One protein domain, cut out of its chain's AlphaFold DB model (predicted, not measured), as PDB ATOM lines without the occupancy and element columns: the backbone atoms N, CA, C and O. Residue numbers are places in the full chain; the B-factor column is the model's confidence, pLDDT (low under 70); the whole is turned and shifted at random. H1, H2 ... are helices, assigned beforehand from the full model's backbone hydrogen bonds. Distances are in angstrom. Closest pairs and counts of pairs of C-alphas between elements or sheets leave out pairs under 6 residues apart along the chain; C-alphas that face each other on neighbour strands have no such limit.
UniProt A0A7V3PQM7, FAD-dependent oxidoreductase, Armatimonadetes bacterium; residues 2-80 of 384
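AT A GLANCE: This is residues 2 to 80 of the 384 residues of the protein "FAD-dependent oxidoreductase" of Armatimonadetes bacterium (UniProt A0A7V3PQM7). With little regular structure, the domain is one long helix, H1, along its longest axis, between two long loop stretches. Residues 2 to 35 wind over one side of H1 to its first end, the short H2 makes a corner at its last end, and residues 63 to 80 fold back along it. The 79 printed residues have two named helices, H1 then H2, and no named strand; the class is all helix, with 26 residues in named elements. The whole is compact, radius of gyration of the C-alphas 13.3 A, with an elongated outline of 41 by 26 by 20 A.

HOW THE PARTS SIT: H1, residues 36 to 57, and H2, residues 59 to 62, touch only at the corner by their tight link; the closest C-alphas, of Lys 55 and Arg 62, are 5.5 A apart. H1 touches H2 with residues 54 to 56 alone. In H1 every O i to N i+4 pair is within hydrogen-bond range; H2 is too short for such a pair.

IN THESE COORDINATES: H1 runs 29.8 A from C-alpha 36 at (21.463, -6.264, 36.554) to C-alpha 57. H2 spans 5.4 A, ending at C-alpha 62 at (23.515, -38.089, 27.897).

THE WHOLE: The C-alphas farthest apart, of Arg 34 and Asp 63, are 41.0 A apart. The printed part has no cut. Residues 14, 15 and 19 have pLDDT under 70.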
ATOM      1  N   ARG A   2      31.147 -22.663  28.704       86.12
ATOM      2  CA  ARG A   2      31.195 -24.105  28.382       86.12
ATOM      3  C   ARG A   2      31.675 -24.908  29.585       86.12
ATOM      4  O   ARG A   2      32.718 -24.578  30.142       86.12
ATOM      5  N   PHE A   3      30.942 -25.960  29.930       90.25
ATOM      6  CA  PHE A   3      31.338 -26.953  30.926       90.25
ATOM      7  C   PHE A   3      31.620 -28.250  30.167       90.25
ATOM      8  O   PHE A   3      30.704 -28.907  29.685       90.25
ATOM      9  N   LEU A   4      32.895 -28.575  29.951       89.56
ATOM     10  CA  LEU A   4      33.275 -29.711  29.096       89.56
ATOM     11  C   LEU A   4      33.380 -31.027  29.870       89.56
ATOM     12  O   LEU A   4      33.272 -32.097  29.279       89.56
ATOM     13  N   THR A   5      33.573 -30.949  31.184       89.06
ATOM     14  CA  THR A   5      33.714 -32.097  32.080       89.06
ATOM     15  C   THR A   5      32.832 -31.915  33.308       89.06
ATOM     16  O   THR A   5      32.509 -30.789  33.690       89.06
ATOM     17  N   CYS A   6      32.449 -33.027  33.937       85.56
ATOM     18  CA  CYS A   6      31.661 -33.024  35.170       85.56
ATOM     19  C   CYS A   6      32.382 -32.299  36.323       85.56
ATOM     20  O   CYS A   6      31.738 -31.657  37.148       85.56
ATOM     21  N   ASP A   7      33.718 -32.330  36.332       87.56
ATOM     22  CA  ASP A   7      34.563 -31.667  37.338       87.56
ATOM     23  C   ASP A   7      34.485 -30.137  37.291       87.56
ATOM     24  O   ASP A   7      34.870 -29.467  38.249       87.56
ATOM     25  N   ALA A   8      33.975 -29.566  36.193       86.75
ATOM     26  CA  ALA A   8      33.703 -28.136  36.097       86.75
ATOM     27  C   ALA A   8      32.474 -27.706  36.925       86.75
ATOM     28  O   ALA A   8      32.221 -26.510  37.050       86.75
ATOM     29  N   LEU A   9      31.713 -28.663  37.472       86.31
ATOM     30  CA  LEU A   9      30.492 -28.455  38.258       86.31
ATOM     31  C   LEU A   9      30.544 -29.257  39.576       86.31
ATOM     32  O   LEU A   9      29.675 -30.104  39.830       86.31
ATOM     33  N   PRO A  10      31.558 -29.020  40.431       84.81
ATOM     34  CA  PRO A  10      31.705 -29.755  41.682       84.81
ATOM     35  C   PRO A  10      30.455 -29.585  42.557       84.81
ATOM     36  O   PRO A  10      29.813 -28.534  42.546       84.81
ATOM     37  N   HIS A  11      30.068 -30.644  43.275       84.38
ATOM     38  CA  HIS A  11      28.895 -30.713  44.171       84.38
ATOM     39  C   HIS A  11      27.508 -30.456  43.548       84.38
ATOM     40  O   HIS A  11      26.503 -30.670  44.215       84.38
ATOM     41  N   ARG A  12      27.427 -30.056  42.275       83.56
ATOM     42  CA  ARG A  12      26.174 -29.768  41.546       83.56
ATOM     43  C   ARG A  12      25.763 -30.920  40.628       83.56
ATOM     44  O   ARG A  12      24.608 -31.048  40.228       83.56
ATOM     45  N   HIS A  13      26.715 -31.803  40.334       73.81
ATOM     46  CA  HIS A  13      26.530 -32.932  39.436       73.81
ATOM     47  C   HIS A  13      25.372 -33.890  39.797       73.81
ATOM     48  O   HIS A  13      24.640 -34.292  38.890       73.81
ATOM     49  N   PRO A  14      25.149 -34.274  41.072       69.56
ATOM     50  CA  PRO A  14      24.071 -35.205  41.428       69.56
ATOM     51  C   PRO A  14      22.659 -34.728  41.047       69.56
ATOM     52  O   PRO A  14      21.764 -35.559  40.870       69.56
ATOM     53  N   ASP A  15      22.469 -33.415  40.881       69.12
ATOM     54  CA  ASP A  15      21.182 -32.795  40.561       69.12
ATOM     55  C   ASP A  15      21.031 -32.398  39.080       69.12
ATOM     56  O   ASP A  15      19.916 -32.096  38.651       69.12
ATOM     57  N   LEU A  16      22.099 -32.466  38.266       75.69
ATOM     58  CA  LEU A  16      22.093 -32.086  36.837       75.69
ATOM     59  C   LEU A  16      21.013 -32.798  36.010       75.69
ATOM     60  O   LEU A  16      20.494 -32.228  35.054       75.69
ATOM     61  N   CYS A  17      20.683 -34.037  36.380       72.00
ATOM     62  CA  CYS A  17      19.786 -34.916  35.630       72.00
ATOM     63  C   CYS A  17      18.498 -35.292  36.353       72.00
ATOM     64  O   CYS A  17      17.866 -36.301  36.039       72.00
ATOM     65  N   ARG A  18      18.121 -34.501  37.356       72.75
ATOM     66  CA  ARG A  18      16.910 -34.737  38.139       72.75
ATOM     67  C   ARG A  18      15.970 -33.550  38.019       72.75
ATOM     68  O   ARG A  18      15.204 -33.479  37.066       72.75
ATOM     69  N   THR A  19      16.004 -32.647  38.993       65.25
ATOM     70  CA  THR A  19      15.075 -31.521  39.129       65.25
ATOM     71  C   THR A  19      15.705 -30.421  39.975       65.25
ATOM     72  O   THR A  19      16.591 -30.705  40.776       65.25
ATOM     73  N   GLY A  20      15.170 -29.201  39.884       71.38
ATOM     74  CA  GLY A  20      15.468 -28.131  40.835       71.38
ATOM     75  C   GLY A  20      16.825 -27.471  40.621       71.38
ATOM     76  O   GLY A  20      17.624 -27.444  41.540       71.38
ATOM     77  N   PHE A  21      17.077 -26.882  39.450       81.94
ATOM     78  CA  PHE A  21      18.289 -26.103  39.125       81.94
ATOM     79  C   PHE A  21      18.463 -24.810  39.966       81.94
ATOM     80  O   PHE A  21      18.944 -23.799  39.466       81.94
ATOM     81  N   TRP A  22      18.048 -24.811  41.238       82.44
ATOM     82  CA  TRP A  22      18.112 -23.695  42.181       82.44
ATOM     83  C   TRP A  22      19.549 -23.239  42.457       82.44
ATOM     84  O   TRP A  22      19.752 -22.078  42.786       82.44
ATOM     85  N   TRP A  23      20.520 -24.137  42.281       86.25
ATOM     86  CA  TRP A  23      21.956 -23.893  42.419       86.25
ATOM     87  C   TRP A  23      22.588 -23.223  41.184       86.25
ATOM     88  O   TRP A  23      23.765 -22.858  41.217       86.25
ATOM     89  N   ASN A  24      21.848 -23.082  40.075       89.19
ATOM     90  CA  ASN A  24      22.295 -22.316  38.910       89.19
ATOM     91  C   ASN A  24      22.118 -20.821  39.189       89.19
ATOM     92  O   ASN A  24      21.134 -20.197  38.784       89.19
ATOM     93  N   GLU A  25      23.069 -20.263  39.923       89.38
ATOM     94  CA  GLU A  25      23.008 -18.890  40.392       89.38
ATOM     95  C   GLU A  25      24.370 -18.194  40.331       89.38
ATOM     96  O   GLU A  25      25.427 -18.817  40.208       89.38
ATOM     97  N   LEU A  26      24.317 -16.872  40.446       88.19
ATOM     98  CA  LEU A  26      25.450 -15.979  40.644       88.19
ATOM     99  C   LEU A  26      25.082 -15.041  41.789       88.19
ATOM    100  O   LEU A  26      23.924 -14.628  41.891       88.19
ATOM    101  N   GLY A  27      26.049 -14.626  42.597       78.12
ATOM    102  CA  GLY A  27      25.800 -13.568  43.571       78.12
ATOM    103  C   GLY A  27      26.833 -13.539  44.675       78.12
ATOM    104  O   GLY A  27      27.329 -14.585  45.044       78.12
ATOM    105  N   GLY A  28      27.121 -12.344  45.195       77.38
ATOM    106  CA  GLY A  28      28.126 -12.092  46.238       77.38
ATOM    107  C   GLY A  28      29.319 -11.263  45.754       77.38
ATOM    108  O   GLY A  28      29.924 -10.555  46.553       77.38
ATOM    109  N   VAL A  29      29.596 -11.266  44.446       86.06
ATOM    110  CA  VAL A  29      30.661 -10.454  43.812       86.06
ATOM    111  C   VAL A  29      30.157  -9.375  42.845       86.06
ATOM    112  O   VAL A  29      30.942  -8.550  42.385       86.06
ATOM    113  N   PHE A  30      28.856  -9.365  42.541       87.06
ATOM    114  CA  PHE A  30      28.199  -8.355  41.705       87.06
ATOM    115  C   PHE A  30      27.240  -7.506  42.543       87.06
ATOM    116  O   PHE A  30      26.595  -8.019  43.462       87.06
ATOM    117  N   ASP A  31      27.075  -6.230  42.189       88.88
ATOM    118  CA  ASP A  31      25.980  -5.425  42.723       88.88
ATOM    119  C   ASP A  31      24.694  -5.825  41.995       88.88
ATOM    120  O   ASP A  31      24.424  -5.411  40.869       88.88
ATOM    121  N   MET A  32      23.856  -6.623  42.656       86.00
ATOM    122  CA  MET A  32      22.630  -7.177  42.064       86.00
ATOM    123  C   MET A  32      21.611  -6.112  41.624       86.00
ATOM    124  O   MET A  32      20.617  -6.444  40.975       86.00
ATOM    125  N   THR A  33      21.795  -4.841  41.997       86.94
ATOM    126  CA  THR A  33      20.969  -3.726  41.521       86.94
ATOM    127  C   THR A  33      21.617  -3.042  40.324       86.94
ATOM    128  O   THR A  33      20.947  -2.857  39.309       86.94
ATOM    129  N   ARG A  34      22.897  -2.674  40.432       90.81
ATOM    130  CA  ARG A  34      23.613  -1.897  39.409       90.81
ATOM    131  C   ARG A  34      24.079  -2.741  38.225       90.81
ATOM    132  O   ARG A  34      24.037  -2.256  37.105       90.81
ATOM    133  N   ASP A  35      24.447  -3.996  38.456       91.44
ATOM    134  CA  ASP A  35      24.977  -4.915  37.441       91.44
ATOM    135  C   ASP A  35      23.886  -5.825  36.846       91.44
ATOM    136  O   ASP A  35      24.170  -6.934  36.393       91.44
ATOM    137  N   THR A  36      22.617  -5.401  36.871       89.88
ATOM    138  CA  THR A  36      21.463  -6.264  36.554       89.88
ATOM    139  C   THR A  36      21.574  -6.918  35.173       89.88
ATOM    140  O   THR A  36      21.357  -8.124  35.047       89.88
ATOM    141  N   GLU A  37      21.919  -6.153  34.140       91.75
ATOM    142  CA  GLU A  37      22.046  -6.635  32.764       91.75
ATOM    143  C   GLU A  37      23.216  -7.612  32.622       91.75
ATOM    144  O   GLU A  37      23.065  -8.672  32.021       91.75
ATOM    145  N   ARG A  38      24.357  -7.302  33.251       92.19
ATOM    146  CA  ARG A  38      25.534  -8.180  33.257       92.19
ATOM    147  C   ARG A  38      25.230  -9.511  33.942       92.19
ATOM    148  O   ARG A  38      25.584 -10.562  33.416       92.19
ATOM    149  N   VAL A  39      24.570  -9.471  35.101       91.62
ATOM    150  CA  VAL A  39      24.158 -10.673  35.841       91.62
ATOM    151  C   VAL A  39      23.173 -11.502  35.017       91.62
ATOM    152  O   VAL A  39      23.313 -12.722  34.965       91.62
ATOM    153  N   ARG A  40      22.211 -10.865  34.333       92.38
ATOM    154  CA  ARG A  40      21.303 -11.548  33.400       92.38
ATOM    155  C   ARG A  40      22.079 -12.277  32.312       92.38
ATOM    156  O   ARG A  40      21.878 -13.475  32.143       92.38
ATOM    157  N   ASP A  41      22.945 -11.574  31.591       93.44
ATOM    158  CA  ASP A  41      23.651 -12.145  30.442       93.44
ATOM    159  C   ASP A  41      24.570 -13.297  30.861       93.44
ATOM    160  O   ASP A  41      24.612 -14.335  30.199       93.44
ATOM    161  N   GLU A  42      25.236 -13.170  32.011       92.44
ATOM    162  CA  GLU A  42      26.078 -14.232  32.561       92.44
ATOM    163  C   GLU A  42      25.253 -15.449  33.014       92.44
ATOM    164  O   GLU A  42      25.651 -16.587  32.755       92.44
ATOM    165  N   LEU A  43      24.083 -15.248  33.633       92.06
ATOM    166  CA  LEU A  43      23.175 -16.344  33.997       92.06
ATOM    167  C   LEU A  43      22.612 -17.054  32.765       92.06
ATOM    168  O   LEU A  43      22.570 -18.283  32.747       92.06
ATOM    169  N   VAL A  44      22.239 -16.317  31.716       92.75
ATOM    170  CA  VAL A  44      21.805 -16.906  30.439       92.75
ATOM    171  C   VAL A  44      22.949 -17.707  29.812       92.75
ATOM    172  O   VAL A  44      22.762 -18.860  29.422       92.75
ATOM    173  N   ALA A  45      24.162 -17.150  29.777       93.44
ATOM    174  CA  ALA A  45      25.340 -17.837  29.251       93.44
ATOM    175  C   ALA A  45      25.720 -19.090  30.059       93.44
ATOM    176  O   ALA A  45      26.297 -20.028  29.494       93.44
ATOM    177  N   THR A  46      25.433 -19.089  31.359       92.38
ATOM    178  CA  THR A  46      25.624 -20.219  32.272       92.38
ATOM    179  C   THR A  46      24.559 -21.286  32.040       92.38
ATOM    180  O   THR A  46      24.912 -22.441  31.834       92.38
ATOM    181  N   LEU A  47      23.280 -20.906  31.978       92.25
ATOM    182  CA  LEU A  47      22.158 -21.807  31.716       92.25
ATOM    183  C   LEU A  47      22.320 -22.536  30.382       92.25
ATOM    184  O   LEU A  47      22.216 -23.758  30.332       92.25
ATOM    185  N   LEU A  48      22.627 -21.805  29.306       93.25
ATOM    186  CA  LEU A  48      22.849 -22.408  27.991       93.25
ATOM    187  C   LEU A  48      24.089 -23.312  27.986       93.25
ATOM    188  O   LEU A  48      24.082 -24.361  27.348       93.25
ATOM    189  N   GLY A  49      25.134 -22.940  28.733       93.25
ATOM    190  CA  GLY A  49      26.318 -23.780  28.915       93.25
ATOM    191  C   GLY A  49      26.026 -25.064  29.694       93.25
ATOM    192  O   GLY A  49      26.552 -26.119  29.354       93.25
ATOM    193  N   LEU A  50      25.182 -24.992  30.726       92.12
ATOM    194  CA  LEU A  50      24.709 -26.153  31.478       92.12
ATOM    195  C   LEU A  50      23.853 -27.067  30.605       92.12
ATOM    196  O   LEU A  50      24.039 -28.279  30.634       92.12
ATOM    197  N   TRP A  51      22.948 -26.498  29.808       92.06
ATOM    198  CA  TRP A  51      22.127 -27.259  28.871       92.06
ATOM    199  C   TRP A  51      22.979 -28.016  27.848       92.06
ATOM    200  O   TRP A  51      22.802 -29.222  27.667       92.06
ATOM    201  N   ASP A  52      23.950 -27.335  27.235       93.12
ATOM    202  CA  ASP A  52      24.932 -27.952  26.341       93.12
ATOM    203  C   ASP A  52      25.700 -29.083  27.043       93.12
ATOM    204  O   ASP A  52      25.818 -30.186  26.507       93.12
ATOM    205  N   HIS A  53      26.140 -28.861  28.285       92.00
ATOM    206  CA  HIS A  53      26.805 -29.896  29.072       92.00
ATOM    207  C   HIS A  53      25.917 -31.125  29.296       92.00
ATOM    208  O   HIS A  53      26.349 -32.244  29.018       92.00
ATOM    209  N   ILE A  54      24.674 -30.930  29.746       91.00
ATOM    210  CA  ILE A  54      23.704 -32.006  30.003       91.00
ATOM    211  C   ILE A  54      23.435 -32.818  28.731       91.00
ATOM    212  O   ILE A  54      23.437 -34.049  28.783       91.00
ATOM    213  N   LYS A  55      23.228 -32.151  27.587       90.12
ATOM    214  CA  LYS A  55      22.901 -32.811  26.313       90.12
ATOM    215  C   LYS A  55      24.098 -33.511  25.677       90.12
ATOM    216  O   LYS A  55      23.945 -34.619  25.163       90.12
ATOM    217  N   ASN A  56      25.271 -32.881  25.699       89.88
ATOM    218  CA  ASN A  56      26.373 -33.260  24.813       89.88
ATOM    219  C   ASN A  56      27.589 -33.833  25.558       89.88
ATOM    220  O   ASN A  56      28.270 -34.725  25.037       89.88
ATOM    221  N   HIS A  57      27.859 -33.384  26.787       90.81
ATOM    222  CA  HIS A  57      29.157 -33.604  27.437       90.81
ATOM    223  C   HIS A  57      29.110 -34.459  28.707       90.81
ATOM    224  O   HIS A  57      30.081 -35.157  28.979       90.81
ATOM    225  N   CYS A  58      28.010 -34.456  29.458       90.31
ATOM    226  CA  CYS A  58      27.872 -35.218  30.696       90.31
ATOM    227  C   CYS A  58      27.543 -36.696  30.401       90.31
ATOM    228  O   CYS A  58      26.433 -36.994  29.945       90.31
ATOM    229  N   PRO A  59      28.447 -37.655  30.689       87.69
ATOM    230  CA  PRO A  59      28.215 -39.068  30.383       87.69
ATOM    231  C   PRO A  59      27.036 -39.665  31.158       87.69
ATOM    232  O   PRO A  59      26.305 -40.488  30.623       87.69
ATOM    233  N   GLN A  60      26.819 -39.222  32.400       84.75
ATOM    234  CA  GLN A  60      25.716 -39.698  33.247       84.75
ATOM    235  C   GLN A  60      24.350 -39.151  32.815       84.75
ATOM    236  O   GLN A  60      23.321 -39.730  33.154       84.75
ATOM    237  N   CYS A  61      24.339 -38.035  32.086       86.38
ATOM    238  CA  CYS A  61      23.122 -37.369  31.650       86.38
ATOM    239  C   CYS A  61      22.740 -37.656  30.208       86.38
ATOM    240  O   CYS A  61      21.558 -37.592  29.886       86.38
ATOM    241  N   ARG A  62      23.710 -37.979  29.347       81.88
ATOM    242  CA  ARG A  62      23.515 -38.089  27.897       81.88
ATOM    243  C   ARG A  62      22.331 -38.977  27.511       81.88
ATOM    244  O   ARG A  62      21.525 -38.572  26.679       81.88
ATOM    245  N   ASP A  63      22.205 -40.154  28.123       85.00
ATOM    246  CA  ASP A  63      21.122 -41.090  27.796       85.00
ATOM    247  C   ASP A  63      19.764 -40.613  28.320       85.00
ATOM    248  O   ASP A  63      18.765 -40.681  27.600       85.00
ATOM    249  N   LEU A  64      19.734 -40.072  29.544       85.06
ATOM    250  CA  LEU A  64      18.525 -39.531  30.173       85.06
ATOM    251  C   LEU A  64      18.000 -38.309  29.414       85.06
ATOM    252  O   LEU A  64      16.813 -38.224  29.112       85.06
ATOM    253  N   ALA A  65      18.897 -37.387  29.072       88.31
ATOM    254  CA  ALA A  65      18.585 -36.135  28.405       88.31
ATOM    255  C   ALA A  65      18.494 -36.266  26.880       88.31
ATOM    256  O   ALA A  65      18.221 -35.276  26.196       88.31
ATOM    257  N   ARG A  66      18.689 -37.465  26.309       87.69
ATOM    258  CA  ARG A  66      18.683 -37.697  24.855       87.69
ATOM    259  C   ARG A  66      17.425 -37.140  24.192       87.69
ATOM    260  O   ARG A  66      17.526 -36.450  23.181       87.69
ATOM    261  N   THR A  67      16.266 -37.378  24.801       89.62
ATOM    262  CA  THR A  67      14.952 -36.933  24.308       89.62
ATOM    263  C   THR A  67      14.473 -35.625  24.934       89.62
ATOM    264  O   THR A  67      13.353 -35.212  24.664       89.62
ATOM    265  N   TRP A  68      15.273 -34.981  25.788       90.31
ATOM    266  CA  TRP A  68      14.883 -33.706  26.391       90.31
ATOM    267  C   TRP A  68      14.996 -32.576  25.373       90.31
ATOM    268  O   TRP A  68      15.950 -32.523  24.593       90.31
ATOM    269  N   GLU A  69      14.071 -31.635  25.444       91.31
ATOM    270  CA  GLU A  69      14.093 -30.387  24.693       91.31
ATOM    271  C   GLU A  69      14.089 -29.218  25.680       91.31
ATOM    272  O   GLU A  69      13.470 -29.296  26.743       91.31
ATOM    273  N   LEU A  70      14.815 -28.147  25.351       90.19
ATOM    274  CA  LEU A  70      14.756 -26.916  26.127       90.19
ATOM    275  C   LEU A  70      13.511 -26.142  25.694       90.19
ATOM    276  O   LEU A  70      13.562 -25.371  24.742       90.19
ATOM    277  N   GLU A  71      12.403 -26.369  26.393       91.75
ATOM    278  CA  GLU A  71      11.120 -25.730  26.086       91.75
ATOM    279  C   GLU A  71      11.111 -24.240  26.468       91.75
ATOM    280  O   GLU A  71      10.705 -23.386  25.683       91.75
ATOM    281  N   TRP A  72      11.575 -23.909  27.679       89.75
ATOM    282  CA  TRP A  72      11.549 -22.541  28.195       89.75
ATOM    283  C   TRP A  72      12.595 -22.305  29.287       89.75
ATOM    284  O   TRP A  72      12.910 -23.193  30.080       89.75
ATOM    285  N   PHE A  73      13.083 -21.067  29.378       88.94
ATOM    286  CA  PHE A  73      13.798 -20.566  30.548       88.94
ATOM    287  C   PHE A  73      13.414 -19.111  30.838       88.94
ATOM    288  O   PHE A  73      13.057 -18.344  29.943       88.94
ATOM    289  N   GLY A  74      13.506 -18.717  32.108       87.62
ATOM    290  CA  GLY A  74      13.224 -17.348  32.528       87.62
ATOM    291  C   GLY A  74      14.293 -16.373  32.041       87.62
ATOM    292  O   GLY A  74      15.464 -16.516  32.382       87.62
ATOM    293  N   TRP A  75      13.885 -15.350  31.286       87.38
ATOM    294  CA  TRP A  75      14.795 -14.306  30.792       87.38
ATOM    295  C   TRP A  75      15.200 -13.290  31.870       87.38
ATOM    296  O   TRP A  75      16.256 -12.666  31.788       87.38
ATOM    297  N   VAL A  76      14.358 -13.105  32.890       86.69
ATOM    298  CA  VAL A  76      14.614 -12.182  34.001       86.69
ATOM    299  C   VAL A  76      15.106 -12.980  35.211       86.69
ATOM    300  O   VAL A  76      14.345 -13.798  35.733       86.69
ATOM    301  N   PRO A  77      16.340 -12.744  35.693       83.31
ATOM    302  CA  PRO A  77      16.860 -13.428  36.866       83.31
ATOM    303  C   PRO A  77      16.021 -13.170  38.117       83.31
ATOM    304  O   PRO A  77      15.701 -12.026  38.455       83.31
ATOM    305  N   GLY A  78      15.736 -14.236  38.863       86.38
ATOM    306  CA  GLY A  78      15.173 -14.123  40.201       86.38
ATOM    307  C   GLY A  78      16.202 -13.536  41.169       86.38
ATOM    308  O   GLY A  78      17.203 -14.175  41.479       86.38
ATOM    309  N   LYS A  79      15.962 -12.324  41.683       86.44
ATOM    310  CA  LYS A  79      16.849 -11.702  42.680       86.44
ATOM    311  C   LYS A  79      16.554 -12.246  44.077       86.44
ATOM    312  O   LYS A  79      15.499 -11.963  44.647       86.44
ATOM    313  N   ARG A  80      17.494 -13.015  44.631       85.12
ATOM    314  CA  ARG A  80      17.416 -13.567  45.993       85.12
ATOM    315  C   ARG A  80      17.536 -12.475  47.060       85.12
ATOM    316  O   ARG A  80      16.721 -12.455  47.979       85.12
TER     317      ARG A  80